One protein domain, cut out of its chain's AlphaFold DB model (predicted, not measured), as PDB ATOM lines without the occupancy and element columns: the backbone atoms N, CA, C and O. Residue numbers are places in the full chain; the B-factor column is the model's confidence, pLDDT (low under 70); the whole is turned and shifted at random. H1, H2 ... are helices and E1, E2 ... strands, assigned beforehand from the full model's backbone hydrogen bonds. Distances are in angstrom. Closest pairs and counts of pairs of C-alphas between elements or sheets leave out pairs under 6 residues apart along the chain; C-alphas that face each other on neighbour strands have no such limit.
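This is residues 18 to 166 of the 240 residues of an uncharacterized protein of Clostridiaceae bacterium (UniProt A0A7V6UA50). With little regular structure, the model has a small hairpin, E1 and E2, with short helices H2 and H3 near it; H1 and H4 lie toward opposite ends, and unnamed residues 18 to 62 run past H4 to H1. The printed part has 149 residues, of which only 44 are in named elements; these are mostly helix, with four helices and two strands in the order H1, H2, E1, E2, H3, H4. The whole is loose, radius of gyration of the C-alphas 19.0 A, spanning 59 by 42 by 30 A.

E1, residues 99 to 101, and E2, residues 108 to 111, form an antiparallel hairpin; N 100 and O 110 are within hydrogen-bond range, 2.9 A. H2, residues 89 to 92, is close but not clearly touching H3, residues 121 to 128; the closest C-alphas, Tyr 92 and Leu 125, are 6.8 A apart. H1, residues 63 to 74, is likewise close but not clearly touching H2, at Trp 73 and Phe 90, C-alphas 7.4 A apart. H4, residues 147 to 159, is apart from H3. Every O i to N i+4 pair is within range in H3 and H4, 5 of 8 in H1; H2 is too short.

H1 spans 17.6 A from C-alpha 63 at (13.282, 34.095, 46.798); H4 spans 18.3 A to C-alpha 159 at (11.788, 10.622, 7.295).

The farthest C-alphas, Glu 36 and Lys 61, are 60.4 A apart. The printed part has no cut; links H1 to H2 and H3 to H4 are long. Residues 132 to 134 and 141 have pLDDT under 70.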
ATOM      1  N   SER A  18      35.764  14.353   9.000       84.50
ATOM      2  CA  SER A  18      36.988  13.548   8.854       84.50
ATOM      3  C   SER A  18      36.754  12.033   8.921       84.50
ATOM      4  O   SER A  18      37.622  11.252   8.523       84.50
ATOM      5  N   ASP A  19      35.574  11.598   9.375       84.75
ATOM      6  CA  ASP A  19      35.168  10.193   9.342       84.75
ATOM      7  C   ASP A  19      34.669   9.744   7.955       84.75
ATOM      8  O   ASP A  19      34.461   8.540   7.759       84.75
ATOM      9  N   PHE A  20      34.508  10.672   6.998       84.50
ATOM     10  CA  PHE A  20      34.054  10.427   5.626       84.50
ATOM     11  C   PHE A  20      35.179  10.710   4.606       84.50
ATOM     12  O   PHE A  20      35.818  11.759   4.682       84.50
ATOM     13  N   PRO A  21      35.448   9.815   3.629       85.56
ATOM     14  CA  PRO A  21      36.580   9.956   2.702       85.56
ATOM     15  C   PRO A  21      36.575  11.228   1.847       85.56
ATOM     16  O   PRO A  21      37.632  11.670   1.408       85.56
ATOM     17  N   ASP A  22      35.398  11.787   1.584       87.25
ATOM     18  CA  ASP A  22      35.196  13.010   0.807       87.25
ATOM     19  C   ASP A  22      34.982  14.253   1.684       87.25
ATOM     20  O   ASP A  22      34.760  15.341   1.157       87.25
ATOM     21  N   GLY A  23      35.058  14.110   3.010       82.88
ATOM     22  CA  GLY A  23      34.776  15.190   3.953       82.88
ATOM     23  C   GLY A  23      33.297  15.576   4.029       82.88
ATOM     24  O   GLY A  23      32.976  16.594   4.637       82.88
ATOM     25  N   ILE A  24      32.391  14.808   3.413       82.38
ATOM     26  CA  ILE A  24      30.956  15.098   3.377       82.38
ATOM     27  C   ILE A  24      30.227  14.123   4.297       82.38
ATOM     28  O   ILE A  24      30.384  12.907   4.212       82.38
ATOM     29  N   ILE A  25      29.375  14.652   5.174       83.12
ATOM     30  CA  ILE A  25      28.584  13.823   6.084       83.12
ATOM     31  C   ILE A  25      27.404  13.202   5.330       83.12
ATOM     32  O   ILE A  25      26.372  13.835   5.115       83.12
ATOM     33  N   HIS A  26      27.542  11.922   4.982       81.94
ATOM     34  CA  HIS A  26      26.507  11.104   4.332       81.94
ATOM     35  C   HIS A  26      25.632  10.371   5.351       81.94
ATOM     36  O   HIS A  26      25.531   9.143   5.340       81.94
ATOM     37  N   LEU A  27      25.038  11.114   6.283       85.94
ATOM     38  CA  LEU A  27      24.101  10.560   7.259       85.94
ATOM     39  C   LEU A  27      22.668  10.897   6.882       85.94
ATOM     40  O   LEU A  27      22.364  12.018   6.491       85.94
ATOM     41  N   ASP A  28      21.788   9.923   7.078       87.56
ATOM     42  CA  ASP A  28      20.345  10.110   7.035       87.56
ATOM     43  C   ASP A  28      19.721   9.381   8.233       87.56
ATOM     44  O   ASP A  28      20.356   8.549   8.892       87.56
ATOM     45  N   VAL A  29      18.473   9.708   8.535       90.56
ATOM     46  CA  VAL A  29      17.696   9.055   9.583       90.56
ATOM     47  C   VAL A  29      16.712   8.097   8.935       90.56
ATOM     48  O   VAL A  29      15.912   8.499   8.098       90.56
ATOM     49  N   LEU A  30      16.744   6.828   9.340       91.75
ATOM     50  CA  LEU A  30      15.808   5.823   8.845       91.75
ATOM     51  C   LEU A  30      14.359   6.202   9.210       91.75
ATOM     52  O   LEU A  30      14.090   6.587  10.348       91.75
ATOM     53  N   ALA A  31      13.437   6.072   8.251       94.00
ATOM     54  CA  ALA A  31      12.002   6.185   8.513       94.00
ATOM     55  C   ALA A  31      11.502   4.982   9.338       94.00
ATOM     56  O   ALA A  31      12.035   3.881   9.172       94.00
ATOM     57  N   PRO A  32      10.469   5.134  10.189       94.12
ATOM     58  CA  PRO A  32       9.927   4.008  10.943       94.12
ATOM     59  C   PRO A  32       9.491   2.888   9.995       94.12
ATOM     60  O   PRO A  32       8.857   3.143   8.976       94.12
ATOM     61  N   LEU A  33       9.857   1.646  10.309       94.31
ATOM     62  CA  LEU A  33       9.539   0.480   9.482       94.31
ATOM     63  C   LEU A  33       8.167  -0.101   9.851       94.31
ATOM     64  O   LEU A  33       7.661   0.114  10.951       94.31
ATOM     65  N   THR A  34       7.588  -0.869   8.931       95.50
ATOM     66  CA  THR A  34       6.419  -1.726   9.182       95.50
ATOM     67  C   THR A  34       6.856  -3.140   9.566       95.50
ATOM     68  O   THR A  34       7.995  -3.541   9.319       95.50
ATOM     69  N   SER A  35       5.943  -3.925  10.130       94.19
ATOM     70  CA  SER A  35       6.144  -5.348  10.430       94.19
ATOM     71  C   SER A  35       4.832  -6.121  10.293       94.19
ATOM     72  O   SER A  35       3.787  -5.537  10.013       94.19
ATOM     73  N   GLU A  36       4.857  -7.431  10.538       95.44
ATOM     74  CA  GLU A  36       3.635  -8.246  10.635       95.44
ATOM     75  C   GLU A  36       2.677  -7.788  11.754       95.44
ATOM     76  O   GLU A  36       1.486  -8.081  11.706       95.44
ATOM     77  N   TYR A  37       3.180  -7.018  12.727       90.50
ATOM     78  CA  TYR A  37       2.411  -6.469  13.847       90.50
ATOM     79  C   TYR A  37       2.042  -4.985  13.672       90.50
ATOM     80  O   TYR A  37       1.319  -4.429  14.499       90.50
ATOM     81  N   ALA A  38       2.554  -4.318  12.634       91.56
ATOM     82  CA  ALA A  38       2.317  -2.899  12.380       91.56
ATOM     83  C   ALA A  38       2.294  -2.611  10.874       91.56
ATOM     84  O   ALA A  38       3.334  -2.560  10.217       91.56
ATOM     85  N   ASP A  39       1.097  -2.364  10.346       94.75
ATOM     86  CA  ASP A  39       0.829  -2.088   8.931       94.75
ATOM     87  C   ASP A  39       1.164  -0.648   8.507       94.75
ATOM     88  O   ASP A  39       1.242  -0.346   7.316       94.75
ATOM     89  N   LYS A  40       1.369   0.250   9.476       94.50
ATOM     90  CA  LYS A  40       1.657   1.669   9.251       94.50
ATOM     91  C   LYS A  40       2.963   2.083   9.903       94.50
ATOM     92  O   LYS A  40       3.223   1.776  11.066       94.50
ATOM     93  N   GLN A  41       3.734   2.860   9.153       96.19
ATOM     94  CA  GLN A  41       4.891   3.581   9.664       96.19
ATOM     95  C   GLN A  41       4.418   4.598  10.709       96.19
ATOM     96  O   GLN A  41       3.560   5.433  10.423       96.19
ATOM     97  N   LYS A  42       4.956   4.508  11.926       94.06
ATOM     98  CA  LYS A  42       4.655   5.431  13.021       94.06
ATOM     99  C   LYS A  42       5.850   5.570  13.953       94.06
ATOM    100  O   LYS A  42       6.555   4.593  14.205       94.06
ATOM    101  N   ILE A  43       6.047   6.768  14.484       93.38
ATOM    102  CA  ILE A  43       7.014   7.063  15.543       93.38
ATOM    103  C   ILE A  43       6.348   7.972  16.575       93.38
ATOM    104  O   ILE A  43       5.499   8.786  16.222       93.38
ATOM    105  N   ILE A  44       6.691   7.815  17.852       92.06
ATOM    106  CA  ILE A  44       6.175   8.704  18.897       92.06
ATOM    107  C   ILE A  44       6.736  10.109  18.641       92.06
ATOM    108  O   ILE A  44       7.944  10.270  18.453       92.06
ATOM    109  N   ALA A  45       5.848  11.099  18.581       89.56
ATOM    110  CA  ALA A  45       6.199  12.500  18.412       89.56
ATOM    111  C   ALA A  45       7.060  12.994  19.582       89.56
ATOM    112  O   ALA A  45       6.996  12.464  20.689       89.56
ATOM    113  N   TYR A  46       7.866  14.023  19.334       82.56
ATOM    114  CA  TYR A  46       8.607  14.676  20.405       82.56
ATOM    115  C   TYR A  46       7.637  15.454  21.305       82.56
ATOM    116  O   TYR A  46       6.788  16.190  20.797       82.56
ATOM    117  N   ASP A  47       7.781  15.314  22.623       79.12
ATOM    118  CA  ASP A  47       6.976  16.069  23.582       79.12
ATOM    119  C   ASP A  47       7.299  17.567  23.465       79.12
ATOM    120  O   ASP A  47       8.441  17.989  23.647       79.12
ATOM    121  N   TYR A  48       6.291  18.387  23.173       77.44
ATOM    122  CA  TYR A  48       6.421  19.851  23.084       77.44
ATOM    123  C   TYR A  48       5.938  20.568  24.356       77.44
ATOM    124  O   TYR A  48       5.880  21.793  24.413       77.44
ATOM    125  N   TYR A  49       5.595  19.801  25.389       78.50
ATOM    126  CA  TYR A  49       5.279  20.280  26.727       78.50
ATOM    127  C   TYR A  49       5.985  19.399  27.761       78.50
ATOM    128  O   TYR A  49       6.261  18.225  27.531       78.50
ATOM    129  N   SER A  50       6.274  19.963  28.929       75.44
ATOM    130  CA  SER A  50       6.981  19.275  30.006       75.44
ATOM    131  C   SER A  50       6.325  19.599  31.342       75.44
ATOM    132  O   SER A  50       5.899  20.727  31.577       75.44
ATOM    133  N   THR A  51       6.258  18.616  32.239       76.25
ATOM    134  CA  THR A  51       5.868  18.829  33.644       76.25
ATOM    135  C   THR A  51       7.065  19.083  34.557       76.25
ATOM    136  O   THR A  51       6.900  19.206  35.773       76.25
ATOM    137  N   LYS A  52       8.276  19.180  33.994       76.81
ATOM    138  CA  LYS A  52       9.472  19.566  34.747       76.81
ATOM    139  C   LYS A  52       9.304  21.007  35.235       76.81
ATOM    140  O   LYS A  52       9.016  21.906  34.454       76.81
ATOM    141  N   GLY A  53       9.505  21.219  36.532       77.75
ATOM    142  CA  GLY A  53       9.455  22.538  37.163       77.75
ATOM    143  C   GLY A  53      10.552  22.720  38.211       77.75
ATOM    144  O   GLY A  53      11.150  21.751  38.682       77.75
ATOM    145  N   GLY A  54      10.832  23.975  38.554       79.62
ATOM    146  CA  GLY A  54      11.714  24.342  39.658       79.62
ATOM    147  C   GLY A  54      10.918  24.603  40.936       79.62
ATOM    148  O   GLY A  54       9.749  24.981  40.891       79.62
ATOM    149  N   ALA A  55      11.557  24.442  42.094       87.12
ATOM    150  CA  ALA A  55      10.985  24.834  43.378       87.12
ATOM    151  C   ALA A  55      11.960  25.732  44.142       87.12
ATOM    152  O   ALA A  55      13.156  25.447  44.228       87.12
ATOM    153  N   ILE A  56      11.443  26.801  44.750       92.31
ATOM    154  CA  ILE A  56      12.226  27.653  45.647       92.31
ATOM    155  C   ILE A  56      12.093  27.101  47.062       92.31
ATOM    156  O   ILE A  56      11.008  27.048  47.639       92.31
ATOM    157  N   SER A  57      13.223  26.703  47.644       95.31
ATOM    158  CA  SER A  57      13.262  26.281  49.041       95.31
ATOM    159  C   SER A  57      12.772  27.398  49.960       95.31
ATOM    160  O   SER A  57      13.256  28.528  49.886       95.31
ATOM    161  N   LYS A  58      11.917  27.053  50.930       95.94
ATOM    162  CA  LYS A  58      11.496  27.960  52.015       95.94
ATOM    163  C   LYS A  58      12.676  28.547  52.809       95.94
ATOM    164  O   LYS A  58      12.518  29.553  53.489       95.94
ATOM    165  N   LYS A  59      13.854  27.916  52.749       97.62
ATOM    166  CA  LYS A  59      15.082  28.378  53.418       97.62
ATOM    167  C   LYS A  59      15.889  29.387  52.591       97.62
ATOM    168  O   LYS A  59      16.884  29.898  53.101       97.62
ATOM    169  N   SER A  60      15.527  29.628  51.329       97.12
ATOM    170  CA  SER A  60      16.251  30.576  50.482       97.12
ATOM    171  C   SER A  60      16.187  31.977  51.083       97.12
ATOM    172  O   SER A  60      15.124  32.442  51.488       97.12
ATOM    173  N   LYS A  61      17.334  32.659  51.113       98.00
ATOM    174  CA  LYS A  61      17.417  34.077  51.489       98.00
ATOM    175  C   LYS A  61      17.110  35.013  50.316       98.00
ATOM    176  O   LYS A  61      17.012  36.214  50.535       98.00
ATOM    177  N   TYR A  62      16.955  34.459  49.111       97.25
ATOM    178  CA  TYR A  62      16.832  35.207  47.858       97.25
ATOM    179  C   TYR A  62      15.628  34.769  47.002       97.25
ATOM    180  O   TYR A  62      15.782  34.509  45.808       97.25
ATOM    181  N   PRO A  63      14.420  34.582  47.574       96.19
ATOM    182  CA  PRO A  63      13.282  34.095  46.798       96.19
ATOM    183  C   PRO A  63      12.884  35.066  45.676       96.19
ATOM    184  O   PRO A  63      12.548  34.620  44.586       96.19
ATOM    185  N   ALA A  64      12.968  36.379  45.909       95.75
ATOM    186  CA  ALA A  64      12.604  37.385  44.912       95.75
ATOM    187  C   ALA A  64      13.608  37.456  43.750       95.75
ATOM    188  O   ALA A  64      13.222  37.691  42.608       95.75
ATOM    189  N   GLU A  65      14.900  37.273  44.019       94.75
ATOM    190  CA  GLU A  65      15.951  37.218  43.000       94.75
ATOM    191  C   GLU A  65      15.830  35.942  42.164       94.75
ATOM    192  O   GLU A  65      15.940  36.005  40.945       94.75
ATOM    193  N   LEU A  66      15.541  34.804  42.803       91.75
ATOM    194  CA  LEU A  66      15.308  33.544  42.098       91.75
ATOM    195  C   LEU A  66      14.063  33.615  41.209       91.75
ATOM    196  O   LEU A  66      14.129  33.181  40.067       91.75
ATOM    197  N   CYS A  67      12.966  34.220  41.679       91.19
ATOM    198  CA  CYS A  67      11.801  34.464  40.825       91.19
ATOM    199  C   CYS A  67      12.156  35.334  39.614       91.19
ATOM    200  O   CYS A  67      11.766  34.999  38.505       91.19
ATOM    201  N   ARG A  68      12.930  36.412  39.807       91.19
ATOM    202  CA  ARG A  68      13.396  37.261  38.697       91.19
ATOM    203  C   ARG A  68      14.270  36.495  37.708       91.19
ATOM    204  O   ARG A  68      14.128  36.699  36.514       91.19
ATOM    205  N   MET A  69      15.139  35.607  38.187       87.50
ATOM    206  CA  MET A  69      15.947  34.741  37.324       87.50
ATOM    207  C   MET A  69      15.077  33.763  36.526       87.50
ATOM    208  O   MET A  69      15.310  33.577  35.338       87.50
ATOM    209  N   PHE A  70      14.069  33.161  37.160       87.94
ATOM    210  CA  PHE A  70      13.138  32.248  36.493       87.94
ATOM    211  C   PHE A  70      12.239  32.956  35.476       87.94
ATOM    212  O   PHE A  70      11.830  32.337  34.505       87.94
ATOM    213  N   ASP A  71      11.956  34.242  35.667       89.62
ATOM    214  CA  ASP A  71      11.185  35.046  34.713       89.62
ATOM    215  C   ASP A  71      11.928  35.232  33.375       89.62
ATOM    216  O   ASP A  71      11.308  35.267  32.315       89.62
ATOM    217  N   ILE A  72      13.271  35.231  33.392       89.50
ATOM    218  CA  ILE A  72      14.105  35.309  32.175       89.50
ATOM    219  C   ILE A  72      13.834  34.115  31.240       89.50
ATOM    220  O   ILE A  72      13.897  34.262  30.023       89.50
ATOM    221  N   TRP A  73      13.450  32.950  31.775       86.38
ATOM    222  CA  TRP A  73      13.055  31.783  30.974       86.38
ATOM    223  C   TRP A  73      11.791  31.977  30.134       86.38
ATOM    224  O   TRP A  73      11.451  31.113  29.330       86.38
ATOM    225  N   PHE A  74      11.073  33.078  30.323       87.81
ATOM    226  CA  PHE A  74       9.894  33.429  29.539       87.81
ATOM    227  C   PHE A  74      10.087  34.752  28.789       87.81
ATOM    228  O   PHE A  74       9.162  35.229  28.134       87.81
ATOM    229  N   ALA A  75      11.281  35.346  28.870       90.94
ATOM    230  CA  ALA A  75      11.592  36.593  28.197       90.94
ATOM    231  C   ALA A  75      11.738  36.361  26.686       90.94
ATOM    232  O   ALA A  75      12.632  35.643  26.241       90.94
ATOM    233  N   THR A  76      10.869  37.005  25.907       89.00
ATOM    234  CA  THR A  76      10.895  36.999  24.432       89.00
ATOM    235  C   THR A  76      11.870  38.022  23.841       89.00
ATOM    236  O   THR A  76      12.064  38.074  22.629       89.00
ATOM    237  N   GLU A  77      12.442  38.867  24.695       90.75
ATOM    238  CA  GLU A  77      13.400  39.921  24.373       90.75
ATOM    239  C   GLU A  77      14.524  39.913  25.414       90.75
ATOM    240  O   GLU A  77      14.381  39.333  26.494       90.75
ATOM    241  N   GLU A  78      15.639  40.571  25.101       93.62
ATOM    242  CA  GLU A  78      16.757  40.683  26.034       93.62
ATOM    243  C   GLU A  78      16.340  41.371  27.337       93.62
ATOM    244  O   GLU A  78      15.828  42.489  27.337       93.62
ATOM    245  N   VAL A  79      16.622  40.735  28.476       94.44
ATOM    246  CA  VAL A  79      16.295  41.315  29.793       94.44
ATOM    247  C   VAL A  79      17.192  42.499  30.154       94.44
ATOM    248  O   VAL A  79      16.863  43.296  31.032       94.44
ATOM    249  N   ILE A  80      18.337  42.608  29.481       94.38
ATOM    250  CA  ILE A  80      19.217  43.774  29.484       94.38
ATOM    251  C   ILE A  80      19.616  44.020  28.030       94.38
ATOM    252  O   ILE A  80      20.220  43.147  27.415       94.38
ATOM    253  N   GLU A  81      19.310  45.198  27.497       95.06
ATOM    254  CA  GLU A  81      19.622  45.556  26.110       95.06
ATOM    255  C   GLU A  81      21.123  45.405  25.797       95.06
ATOM    256  O   GLU A  81      21.985  45.918  26.519       95.06
ATOM    257  N   GLY A  82      21.434  44.686  24.719       94.50
ATOM    258  CA  GLY A  82      22.790  44.392  24.263       94.50
ATOM    259  C   GLY A  82      23.494  43.288  25.056       94.50
ATOM    260  O   GLY A  82      24.680  43.036  24.833       94.50
ATOM    261  N   SER A  83      22.812  42.640  26.002       94.44
ATOM    262  CA  SER A  83      23.397  41.547  26.779       94.44
ATOM    263  C   SER A  83      23.358  40.212  26.052       94.44
ATOM    264  O   SER A  83      24.172  39.352  26.387       94.44
ATOM    265  N   GLY A  84      22.426  40.032  25.111       93.12
ATOM    266  CA  GLY A  84      22.127  38.742  24.492       93.12
ATOM    267  C   GLY A  84      21.459  37.733  25.433       93.12
ATOM    268  O   GLY A  84      21.406  36.553  25.088       93.12
ATOM    269  N   LEU A  85      21.008  38.158  26.625       92.38
ATOM    270  CA  LEU A  85      20.391  37.302  27.645       92.38
ATOM    271  C   LEU A  85      18.861  37.351  27.562       92.38
ATOM    272  O   LEU A  85      18.253  38.369  27.892       92.38
ATOM    273  N   TYR A  86      18.251  36.234  27.188       90.50
ATOM    274  CA  TYR A  86      16.804  36.005  27.171       90.50
ATOM    275  C   TYR A  86      16.518  34.495  27.193       90.50
ATOM    276  O   TYR A  86      17.419  33.712  27.507       90.50
ATOM    277  N   CYS A  87      15.282  34.068  26.923       88.19
ATOM    278  CA  CYS A  87      14.863  32.671  27.067       88.19
ATOM    279  C   CYS A  87      15.793  31.674  26.345       88.19
ATOM    280  O   CYS A  87      16.287  30.717  26.951       88.19
ATOM    281  N   GLU A  88      16.114  31.931  25.080       86.69
ATOM    282  CA  GLU A  88      16.932  31.057  24.239       86.69
ATOM    283  C   GLU A  88      18.357  30.898  24.783       86.69
ATOM    284  O   GLU A  88      19.023  29.891  24.516       86.69
ATOM    285  N   SER A  89      18.818  31.838  25.615       87.81
ATOM    286  CA  SER A  89      20.161  31.785  26.175       87.81
ATOM    287  C   SER A  89      20.394  30.618  27.121       87.81
ATOM    288  O   SER A  89      21.520  30.147  27.263       87.81
ATOM    289  N   PHE A  90      19.337  30.098  27.736       83.94
ATOM    290  CA  PHE A  90      19.436  28.940  28.623       83.94
ATOM    291  C   PHE A  90      19.632  27.625  27.861       83.94
ATOM    292  O   PHE A  90      20.089  26.633  28.434       83.94
ATOM    293  N   VAL A  91      19.329  27.617  26.561       82.06
ATOM    294  CA  VAL A  91      19.513  26.455  25.688       82.06
ATOM    295  C   VAL A  91      20.809  26.577  24.890       82.06
ATOM    296  O   VAL A  91      21.579  25.615  24.836       82.06
ATOM    297  N   TYR A  92      21.067  27.749  24.307       83.50
ATOM    298  CA  TYR A  92      22.128  27.940  23.315       83.50
ATOM    299  C   TYR A  92      23.300  28.814  23.784       83.50
ATOM    300  O   TYR A  92      24.297  28.905  23.072       83.50
ATOM    301  N   GLY A  93      23.211  29.424  24.970       87.69
ATOM    302  CA  GLY A  93      24.190  30.399  25.457       87.69
ATOM    303  C   GLY A  93      23.809  31.844  25.146       87.69
ATOM    304  O   GLY A  93      22.771  32.128  24.557       87.69
ATOM    305  N   ILE A  94      24.640  32.806  25.528       90.81
ATOM    306  CA  ILE A  94      24.357  34.222  25.294       90.81
ATOM    307  C   ILE A  94      24.360  34.519  23.786       90.81
ATOM    308  O   ILE A  94      25.314  34.219  23.059       90.81
ATOM    309  N   TYR A  95      23.276  35.133  23.309       92.12
ATOM    310  CA  TYR A  95      23.123  35.494  21.904       92.12
ATOM    311  C   TYR A  95      24.196  36.498  21.470       92.12
ATOM    312  O   TYR A  95      24.584  37.393  22.223       92.12
ATOM    313  N   GLY A  96      24.730  36.313  20.263       92.31
ATOM    314  CA  GLY A  96      25.842  37.096  19.725       92.31
ATOM    315  C   GLY A  96      27.220  36.725  20.287       92.31
ATOM    316  O   GLY A  96      28.225  37.184  19.746       92.31
ATOM    317  N   LYS A  97      27.297  35.891  21.336       90.88
ATOM    318  CA  LYS A  97      28.563  35.383  21.893       90.88
ATOM    319  C   LYS A  97      28.780  33.912  21.587       90.88
ATOM    320  O   LYS A  97      29.837  33.559  21.078       90.88
ATOM    321  N   GLU A  98      27.798  33.072  21.897       90.50
ATOM    322  CA  GLU A  98      27.889  31.621  21.702       90.50
ATOM    323  C   GLU A  98      27.057  31.121  20.520       90.50
ATOM    324  O   GLU A  98      27.277  30.008  20.044       90.50
ATOM    325  N   TRP A  99      26.128  31.927  20.004       90.19
ATOM    326  CA  TRP A  99      25.315  31.577  18.841       90.19
ATOM    327  C   TRP A  99      24.644  32.805  18.208       90.19
ATOM    328  O   TRP A  99      24.513  33.853  18.846       90.19
ATOM    329  N   VAL A 100      24.207  32.665  16.954       91.69
ATOM    330  CA  VAL A 100      23.452  33.677  16.194       91.69
ATOM    331  C   VAL A 100      22.413  33.030  15.276       91.69
ATOM    332  O   VAL A 100      22.585  31.897  14.829       91.69
ATOM    333  N   TYR A 101      21.358  33.775  14.944       91.31
ATOM    334  CA  TYR A 101      20.457  33.426  13.844       91.31
ATOM    335  C   TYR A 101      21.142  33.653  12.498       91.31
ATOM    336  O   TYR A 101      21.910  34.605  12.344       91.31
ATOM    337  N   THR A 102      20.832  32.807  11.519       91.56
ATOM    338  CA  THR A 102      21.359  32.930  10.149       91.56
ATOM    339  C   THR A 102      20.301  33.310   9.117       91.56
ATOM    340  O   THR A 102      20.621  33.492   7.943       91.56
ATOM    341  N   ASP A 103      19.049  33.472   9.541       90.12
ATOM    342  CA  ASP A 103      17.922  33.891   8.717       90.12
ATOM    343  C   ASP A 103      17.011  34.880   9.461       90.12
ATOM    344  O   ASP A 103      16.870  34.842  10.683       90.12
ATOM    345  N   GLU A 104      16.335  35.750   8.708       88.50
ATOM    346  CA  GLU A 104      15.398  36.733   9.273       88.50
ATOM    347  C   GLU A 104      14.168  36.075   9.914       88.50
ATOM    348  O   GLU A 104      13.576  36.627  10.839       88.50
ATOM    349  N   THR A 105      13.794  34.877   9.451       88.62
ATOM    350  CA  THR A 105      12.670  34.109   9.995       88.62
ATOM    351  C   THR A 105      12.997  33.369  11.292       88.62
ATOM    352  O   THR A 105      12.104  32.730  11.842       88.62
ATOM    353  N   LYS A 106      14.235  33.473  11.807       87.44
ATOM    354  CA  LYS A 106      14.687  32.827  13.051       87.44
ATOM    355  C   LYS A 106      14.489  31.306  13.069       87.44
ATOM    356  O   LYS A 106      14.310  30.702  14.122       87.44
ATOM    357  N   THR A 107      14.535  30.671  11.901       86.44
ATOM    358  CA  THR A 107      14.393  29.214  11.752       86.44
ATOM    359  C   THR A 107      15.734  28.497  11.645       86.44
ATOM    360  O   THR A 107      15.783  27.266  11.661       86.44
ATOM    361  N   ARG A 108      16.835  29.242  11.527       87.50
ATOM    362  CA  ARG A 108      18.190  28.734  11.359       87.50
ATOM    363  C   ARG A 108      19.157  29.452  12.286       87.50
ATOM    364  O   ARG A 108      19.067  30.657  12.510       87.50
ATOM    365  N   PHE A 109      20.139  28.710  12.779       88.38
ATOM    366  CA  PHE A 109      21.145  29.249  13.683       88.38
ATOM    367  C   PHE A 109      22.524  28.644  13.438       88.38
ATOM    368  O   PHE A 109      22.663  27.547  12.893       88.38
ATOM    369  N   GLU A 110      23.547  29.359  13.885       88.56
ATOM    370  CA  GLU A 110      24.922  28.883  13.960       88.56
ATOM    371  C   GLU A 110      25.462  29.071  15.374       88.56
ATOM    372  O   GLU A 110      25.186  30.068  16.039       88.56
ATOM    373  N   GLN A 111      26.229  28.084  15.836       87.38
ATOM    374  CA  GLN A 111      26.948  28.149  17.104       87.38
ATOM    375  C   GLN A 111      28.342  28.720  16.855       87.38
ATOM    376  O   GLN A 111      29.037  28.304  15.929       87.38
ATOM    377  N   ILE A 112      28.754  29.649  17.706       89.50
ATOM    378  CA  ILE A 112      30.074  30.270  17.690       89.50
ATOM    379  C   ILE A 112      30.964  29.438  18.610       89.50
ATOM    380  O   ILE A 112      30.914  29.555  19.834       89.50
ATOM    381  N   ILE A 113      31.756  28.551  18.010       86.69
ATOM    382  CA  ILE A 113      32.640  27.635  18.732       86.69
ATOM    383  C   ILE A 113      34.085  28.132  18.625       86.69
ATOM    384  O   ILE A 113      34.537  28.414  17.517       86.69
ATOM    385  N   PRO A 114      34.829  28.245  19.740       89.50
ATOM    386  CA  PRO A 114      36.229  28.645  19.690       89.50
ATOM    387  C   PRO A 114      37.111  27.642  18.936       89.50
ATOM    388  O   PRO A 114      36.970  26.437  19.129       89.50
ATOM    389  N   ASP A 115      38.114  28.138  18.208       90.62
ATOM    390  CA  ASP A 115      39.044  27.323  17.401       90.62
ATOM    391  C   ASP A 115      39.816  26.250  18.193       90.62
ATOM    392  O   ASP A 115      40.299  25.273  17.626       90.62
ATOM    393  N   TRP A 116      39.978  26.436  19.509       91.31
ATOM    394  CA  TRP A 116      40.659  25.472  20.378       91.31
ATOM    395  C   TRP A 116      39.782  24.276  20.768       91.31
ATOM    396  O   TRP A 116      40.285  23.335  21.384       91.31
ATOM    397  N   TRP A 117      38.483  24.314  20.477       88.94
ATOM    398  CA  TRP A 117      37.571  23.220  20.765       88.94
ATOM    399  C   TRP A 117      37.574  22.198  19.630       88.94
ATOM    400  O   TRP A 117      37.314  22.526  18.479       88.94
ATOM    401  N   ASP A 118      37.828  20.939  19.968       83.06
ATOM    402  CA  ASP A 118      38.035  19.842  19.017       83.06
ATOM    403  C   ASP A 118      36.916  18.786  19.044       83.06
ATOM    404  O   ASP A 118      37.032  17.721  18.437       83.06
ATOM    405  N   SER A 119      35.818  19.067  19.750       81.12
ATOM    406  CA  SER A 119      34.670  18.167  19.885       81.12
ATOM    407  C   SER A 119      33.398  18.779  19.295       81.12
ATOM    408  O   SER A 119      33.401  19.865  18.722       81.12
ATOM    409  N   SER A 120      32.264  18.091  19.449       77.06
ATOM    410  CA  SER A 120      30.978  18.605  18.975       77.06
ATOM    411  C   SER A 120      30.620  19.933  19.646       77.06
ATOM    412  O   SER A 120      30.857  20.137  20.842       77.06
ATOM    413  N   SER A 121      29.985  20.815  18.884       78.06
ATOM    414  CA  SER A 121      29.482  22.104  19.353       78.06
ATOM    415  C   SER A 121      28.469  21.966  20.503       78.06
ATOM    416  O   SER A 121      28.498  22.727  21.465       78.06
ATOM    417  N   ASN A 122      27.650  20.908  20.488       76.88
ATOM    418  CA  ASN A 122      26.759  20.567  21.599       76.88
ATOM    419  C   ASN A 122      27.533  20.305  22.895       76.88
ATOM    420  O   ASN A 122      27.154  20.811  23.949       76.88
ATOM    421  N   TYR A 123      28.629  19.540  22.834       81.00
ATOM    422  CA  TYR A 123      29.441  19.252  24.019       81.00
ATOM    423  C   TYR A 123      30.107  20.517  24.581       81.00
ATOM    424  O   TYR A 123      30.233  20.642  25.799       81.00
ATOM    425  N   TYR A 124      30.465  21.480  23.721       85.31
ATOM    426  CA  TYR A 124      30.960  22.786  24.163       85.31
ATOM    427  C   TYR A 124      29.902  23.511  24.995       85.31
ATOM    428  O   TYR A 124      30.179  23.915  26.126       85.31
ATOM    429  N   LEU A 125      28.672  23.604  24.474       81.88
ATOM    430  CA  LEU A 125      27.573  24.253  25.180       81.88
ATOM    431  C   LEU A 125      27.299  23.582  26.524       81.88
ATOM    432  O   LEU A 125      27.309  24.274  27.535       81.88
ATOM    433  N   TYR A 126      27.153  22.253  26.570       81.69
ATOM    434  CA  TYR A 126      26.946  21.522  27.829       81.69
ATOM    435  C   TYR A 126      28.019  21.812  28.883       81.69
ATOM    436  O   TYR A 126      27.723  21.839  30.074       81.69
ATOM    437  N   LYS A 127      29.271  21.999  28.457       86.38
ATOM    438  CA  LYS A 127      30.401  22.163  29.369       86.38
ATOM    439  C   LYS A 127      30.609  23.603  29.834       86.38
ATOM    440  O   LYS A 127      31.063  23.797  30.959       86.38
ATOM    441  N   TYR A 128      30.338  24.589  28.979       85.56
ATOM    442  CA  TYR A 128      30.777  25.969  29.213       85.56
ATOM    443  C   TYR A 128      29.671  27.020  29.219       85.56
ATOM    444  O   TYR A 128      29.898  28.092  29.773       85.56
ATOM    445  N   SER A 129      28.511  26.749  28.623       80.69
ATOM    446  CA  SER A 129      27.528  27.801  28.332       80.69
ATOM    447  C   SER A 129      26.119  27.466  28.814       80.69
ATOM    448  O   SER A 129      25.444  28.299  29.414       80.69
ATOM    449  N   ARG A 130      25.682  26.219  28.618       75.75
ATOM    450  CA  ARG A 130      24.319  25.784  28.899       75.75
ATOM    451  C   ARG A 130      24.065  25.753  30.401       75.75
ATOM    452  O   ARG A 130      24.667  24.975  31.140       75.75
ATOM    453  N   TRP A 131      23.111  26.561  30.839       74.88
ATOM    454  CA  TRP A 131      22.545  26.495  32.180       74.88
ATOM    455  C   TRP A 131      21.380  25.519  32.123       74.88
ATOM    456  O   TRP A 131      20.243  25.913  31.881       74.88
ATOM    457  N   GLU A 132      21.691  24.225  32.222       62.78
ATOM    458  CA  GLU A 132      20.688  23.165  32.112       62.78
ATOM    459  C   GLU A 132      19.482  23.461  33.004       62.78
ATOM    460  O   GLU A 132      19.615  23.551  34.222       62.78
ATOM    461  N   HIS A 133      18.321  23.632  32.373       60.25
ATOM    462  CA  HIS A 133      17.095  22.858  32.569       60.25
ATOM    463  C   HIS A 133      15.978  23.452  31.698       60.25
ATOM    464  O   HIS A 133      15.917  24.664  31.515       60.25
ATOM    465  N   ASP A 134      15.100  22.592  31.169       63.25
ATOM    466  CA  ASP A 134      13.961  22.948  30.303       63.25
ATOM    467  C   ASP A 134      12.834  23.641  31.101       63.25
ATOM    468  O   ASP A 134      11.691  23.183  31.141       63.25
ATOM    469  N   PHE A 135      13.173  24.702  31.825       70.44
ATOM    470  CA  PHE A 135      12.222  25.587  32.466       70.44
ATOM    471  C   PHE A 135      12.044  26.771  31.525       70.44
ATOM    472  O   PHE A 135      13.015  27.451  31.225       70.44
ATOM    473  N   GLY A 136      10.840  26.976  30.999       75.12
ATOM    474  CA  GLY A 136      10.573  28.091  30.094       75.12
ATOM    475  C   GLY A 136       9.787  27.712  28.854       75.12
ATOM    476  O   GLY A 136       9.413  26.556  28.652       75.12
ATOM    477  N   LEU A 137       9.545  28.724  28.029       75.75
ATOM    478  CA  LEU A 137       8.901  28.606  26.729       75.75
ATOM    479  C   LEU A 137       9.915  29.008  25.659       75.75
ATOM    480  O   LEU A 137      10.098  30.194  25.413       75.75
ATOM    481  N   PHE A 138      10.557  28.027  25.030       75.31
ATOM    482  CA  PHE A 138      11.521  28.262  23.954       75.31
ATOM    483  C   PHE A 138      11.155  27.465  22.706       75.31
ATOM    484  O   PHE A 138      10.617  26.358  22.791       75.31
ATOM    485  N   ASP A 139      11.486  28.021  21.541       70.88
ATOM    486  CA  ASP A 139      11.410  27.303  20.273       70.88
ATOM    487  C   ASP A 139      12.699  26.500  20.051       70.88
ATOM    488  O   ASP A 139      13.785  27.057  19.895       70.88
ATOM    489  N   ASN A 140      12.577  25.172  20.053       71.81
ATOM    490  CA  ASN A 140      13.689  24.252  19.809       71.81
ATOM    491  C   ASN A 140      13.686  23.681  18.377       71.81
ATOM    492  O   ASN A 140      14.416  22.733  18.085       71.81
ATOM    493  N   MET A 141      12.848  24.214  17.480       68.06
ATOM    494  CA  MET A 141      12.687  23.720  16.106       68.06
ATOM    495  C   MET A 141      13.651  24.366  15.105       68.06
ATOM    496  O   MET A 141      13.515  24.166  13.896       68.06
ATOM    497  N   MET A 142      14.653  25.107  15.580       79.94
ATOM    498  CA  MET A 142      15.644  25.723  14.708       79.94
ATOM    499  C   MET A 142      16.577  24.690  14.060       79.94
ATOM    500  O   MET A 142      17.051  23.733  14.683       79.94
ATOM    501  N   ILE A 143      16.903  24.928  12.792       80.69
ATOM    502  CA  ILE A 143      17.820  24.105  12.007       80.69
ATOM    503  C   ILE A 143      19.242  24.656  12.163       80.69
ATOM    504  O   ILE A 143      19.520  25.815  11.854       80.69
ATOM    505  N   GLY A 144      20.159  23.818  12.638       77.75
ATOM    506  CA  GLY A 144      21.569  24.161  12.779       77.75
ATOM    507  C   GLY A 144      22.250  24.322  11.420       77.75
ATOM    508  O   GLY A 144      21.892  23.663  10.444       77.75
ATOM    509  N   GLY A 145      23.244  25.203  11.354       71.50
ATOM    510  CA  GLY A 145      23.839  25.638  10.091       71.50
ATOM    511  C   GLY A 145      24.578  24.561   9.295       71.50
ATOM    512  O   GLY A 145      24.474  24.578   8.070       71.50
ATOM    513  N   GLN A 146      25.325  23.647   9.940       70.44
ATOM    514  CA  GLN A 146      26.276  22.761   9.243       70.44
ATOM    515  C   GLN A 146      26.506  21.398   9.928       70.44
ATOM    516  O   GLN A 146      26.077  21.147  11.060       70.44
ATOM    517  N   GLY A 147      27.204  20.514   9.209       77.75
ATOM    518  CA  GLY A 147      27.766  19.268   9.720       77.75
ATOM    519  C   GLY A 147      26.739  18.192  10.091       77.75
ATOM    520  O   GLY A 147      25.661  18.075   9.502       77.75
ATOM    521  N   ASN A 148      27.095  17.378  11.090       80.44
ATOM    522  CA  ASN A 148      26.328  16.203  11.515       80.44
ATOM    523  C   ASN A 148      24.896  16.552  11.941       80.44
ATOM    524  O   ASN A 148      23.939  15.864  11.575       80.44
ATOM    525  N   ASN A 149      24.759  17.649  12.689       79.25
ATOM    526  CA  ASN A 149      23.479  18.107  13.215       79.25
ATOM    527  C   ASN A 149      22.507  18.445  12.080       79.25
ATOM    528  O   ASN A 149      21.376  17.958  12.102       79.25
ATOM    529  N   LEU A 150      22.960  19.195  11.066       83.81
ATOM    530  CA  LEU A 150      22.131  19.550   9.913       83.81
ATOM    531  C   LEU A 150      21.670  18.300   9.152       83.81
ATOM    532  O   LEU A 150      20.476  18.150   8.897       83.81
ATOM    533  N   ALA A 151      22.590  17.384   8.824       85.88
ATOM    534  CA  ALA A 151      22.259  16.162   8.085       85.88
ATOM    535  C   ALA A 151      21.165  15.347   8.799       85.88
ATOM    536  O   ALA A 151      20.166  14.949   8.197       85.88
ATOM    537  N   ARG A 152      21.293  15.183  10.122       86.12
ATOM    538  CA  ARG A 152      20.289  14.494  10.942       86.12
ATOM    539  C   ARG A 152      18.964  15.243  11.024       86.12
ATOM    540  O   ARG A 152      17.924  14.606  10.913       86.12
ATOM    541  N   GLN A 153      18.980  16.559  11.235       87.31
ATOM    542  CA  GLN A 153      17.762  17.376  11.307       87.31
ATOM    543  C   GLN A 153      16.955  17.286  10.009       87.31
ATOM    544  O   GLN A 153      15.752  17.038  10.055       87.31
ATOM    545  N   LEU A 154      17.621  17.389   8.856       88.81
ATOM    546  CA  LEU A 154      16.987  17.198   7.550       88.81
ATOM    547  C   LEU A 154      16.423  15.779   7.396       88.81
ATOM    548  O   LEU A 154      15.296  15.616   6.924       88.81
ATOM    549  N   GLY A 155      17.162  14.763   7.852       91.12
ATOM    550  CA  GLY A 155      16.682  13.384   7.896       91.12
ATOM    551  C   GLY A 155      15.438  13.211   8.776       91.12
ATOM    552  O   GLY A 155      14.483  12.558   8.365       91.12
ATOM    553  N   TYR A 156      15.375  13.840   9.955       90.50
ATOM    554  CA  TYR A 156      14.179  13.815  10.805       90.50
ATOM    555  C   TYR A 156      12.975  14.480  10.131       90.50
ATOM    556  O   TYR A 156      11.900  13.879  10.102       90.50
ATOM    557  N   ILE A 157      13.160  15.675   9.560       91.00
ATOM    558  CA  ILE A 157      12.103  16.422   8.858       91.00
ATOM    559  C   ILE A 157      11.516  15.590   7.722       91.00
ATOM    560  O   ILE A 157      10.300  15.530   7.558       91.00
ATOM    561  N   LYS A 158      12.373  14.922   6.952       93.62
ATOM    562  CA  LYS A 158      11.962  14.129   5.794       93.62
ATOM    563  C   LYS A 158      11.370  12.772   6.182       93.62
ATOM    564  O   LYS A 158      10.353  12.371   5.625       93.62
ATOM    565  N   ASN A 159      12.015  12.054   7.100       95.00
ATOM    566  CA  ASN A 159      11.788  10.622   7.295       95.00
ATOM    567  C   ASN A 159      11.055  10.274   8.600       95.00
ATOM    568  O   ASN A 159      10.614   9.139   8.726       95.00
ATOM    569  N   ASN A 160      10.908  11.194   9.563       93.62
ATOM    570  CA  ASN A 160      10.279  10.901  10.863       93.62
ATOM    571  C   ASN A 160       9.082  11.797  11.186       93.62
ATOM    572  O   ASN A 160       8.034  11.265  11.541       93.62
ATOM    573  N   ILE A 161       9.198  13.121  11.024       92.88
ATOM    574  CA  ILE A 161       8.103  14.066  11.323       92.88
ATOM    575  C   ILE A 161       6.787  13.693  10.607       92.88
ATOM    576  O   ILE A 161       5.752  13.710  11.269       92.88
ATOM    577  N   PRO A 162       6.774  13.270   9.323       95.06
ATOM    578  CA  PRO A 162       5.534  12.878   8.643       95.06
ATOM    579  C   PRO A 162       4.826  11.655   9.244       95.06
ATOM    580  O   PRO A 162       3.652  11.430   8.961       95.06
ATOM    581  N   TYR A 163       5.532  10.859  10.051       95.81
ATOM    582  CA  TYR A 163       5.024   9.646  10.698       95.81
ATOM    583  C   TYR A 163       4.856   9.817  12.212       95.81
ATOM    584  O   TYR A 163       4.607   8.836  12.918       95.81
ATOM    585  N   ALA A 164       5.047  11.035  12.722       94.38
ATOM    586  CA  ALA A 164       4.929  11.332  14.135       94.38
ATOM    587  C   ALA A 164       3.465  11.209  14.578       94.38
ATOM    588  O   ALA A 164       2.567  11.805  13.983       94.38
ATOM    589  N   ILE A 165       3.233  10.437  15.633       93.44
ATOM    590  CA  ILE A 165       1.937  10.310  16.298       93.44
ATOM    591  C   ILE A 165       2.070  10.719  17.759       93.44
ATOM    592  O   ILE A 165       3.113  10.496  18.375       93.44
ATOM    593  N   GLU A 166       1.016  11.305  18.317       90.69
ATOM    594  CA  GLU A 166       1.005  11.668  19.730       90.69
ATOM    595  C   GLU A 166       1.173  10.417  20.606       90.69
ATOM    596  O   GLU A 166       0.547   9.375  20.375       90.69
TER     597      GLU A 166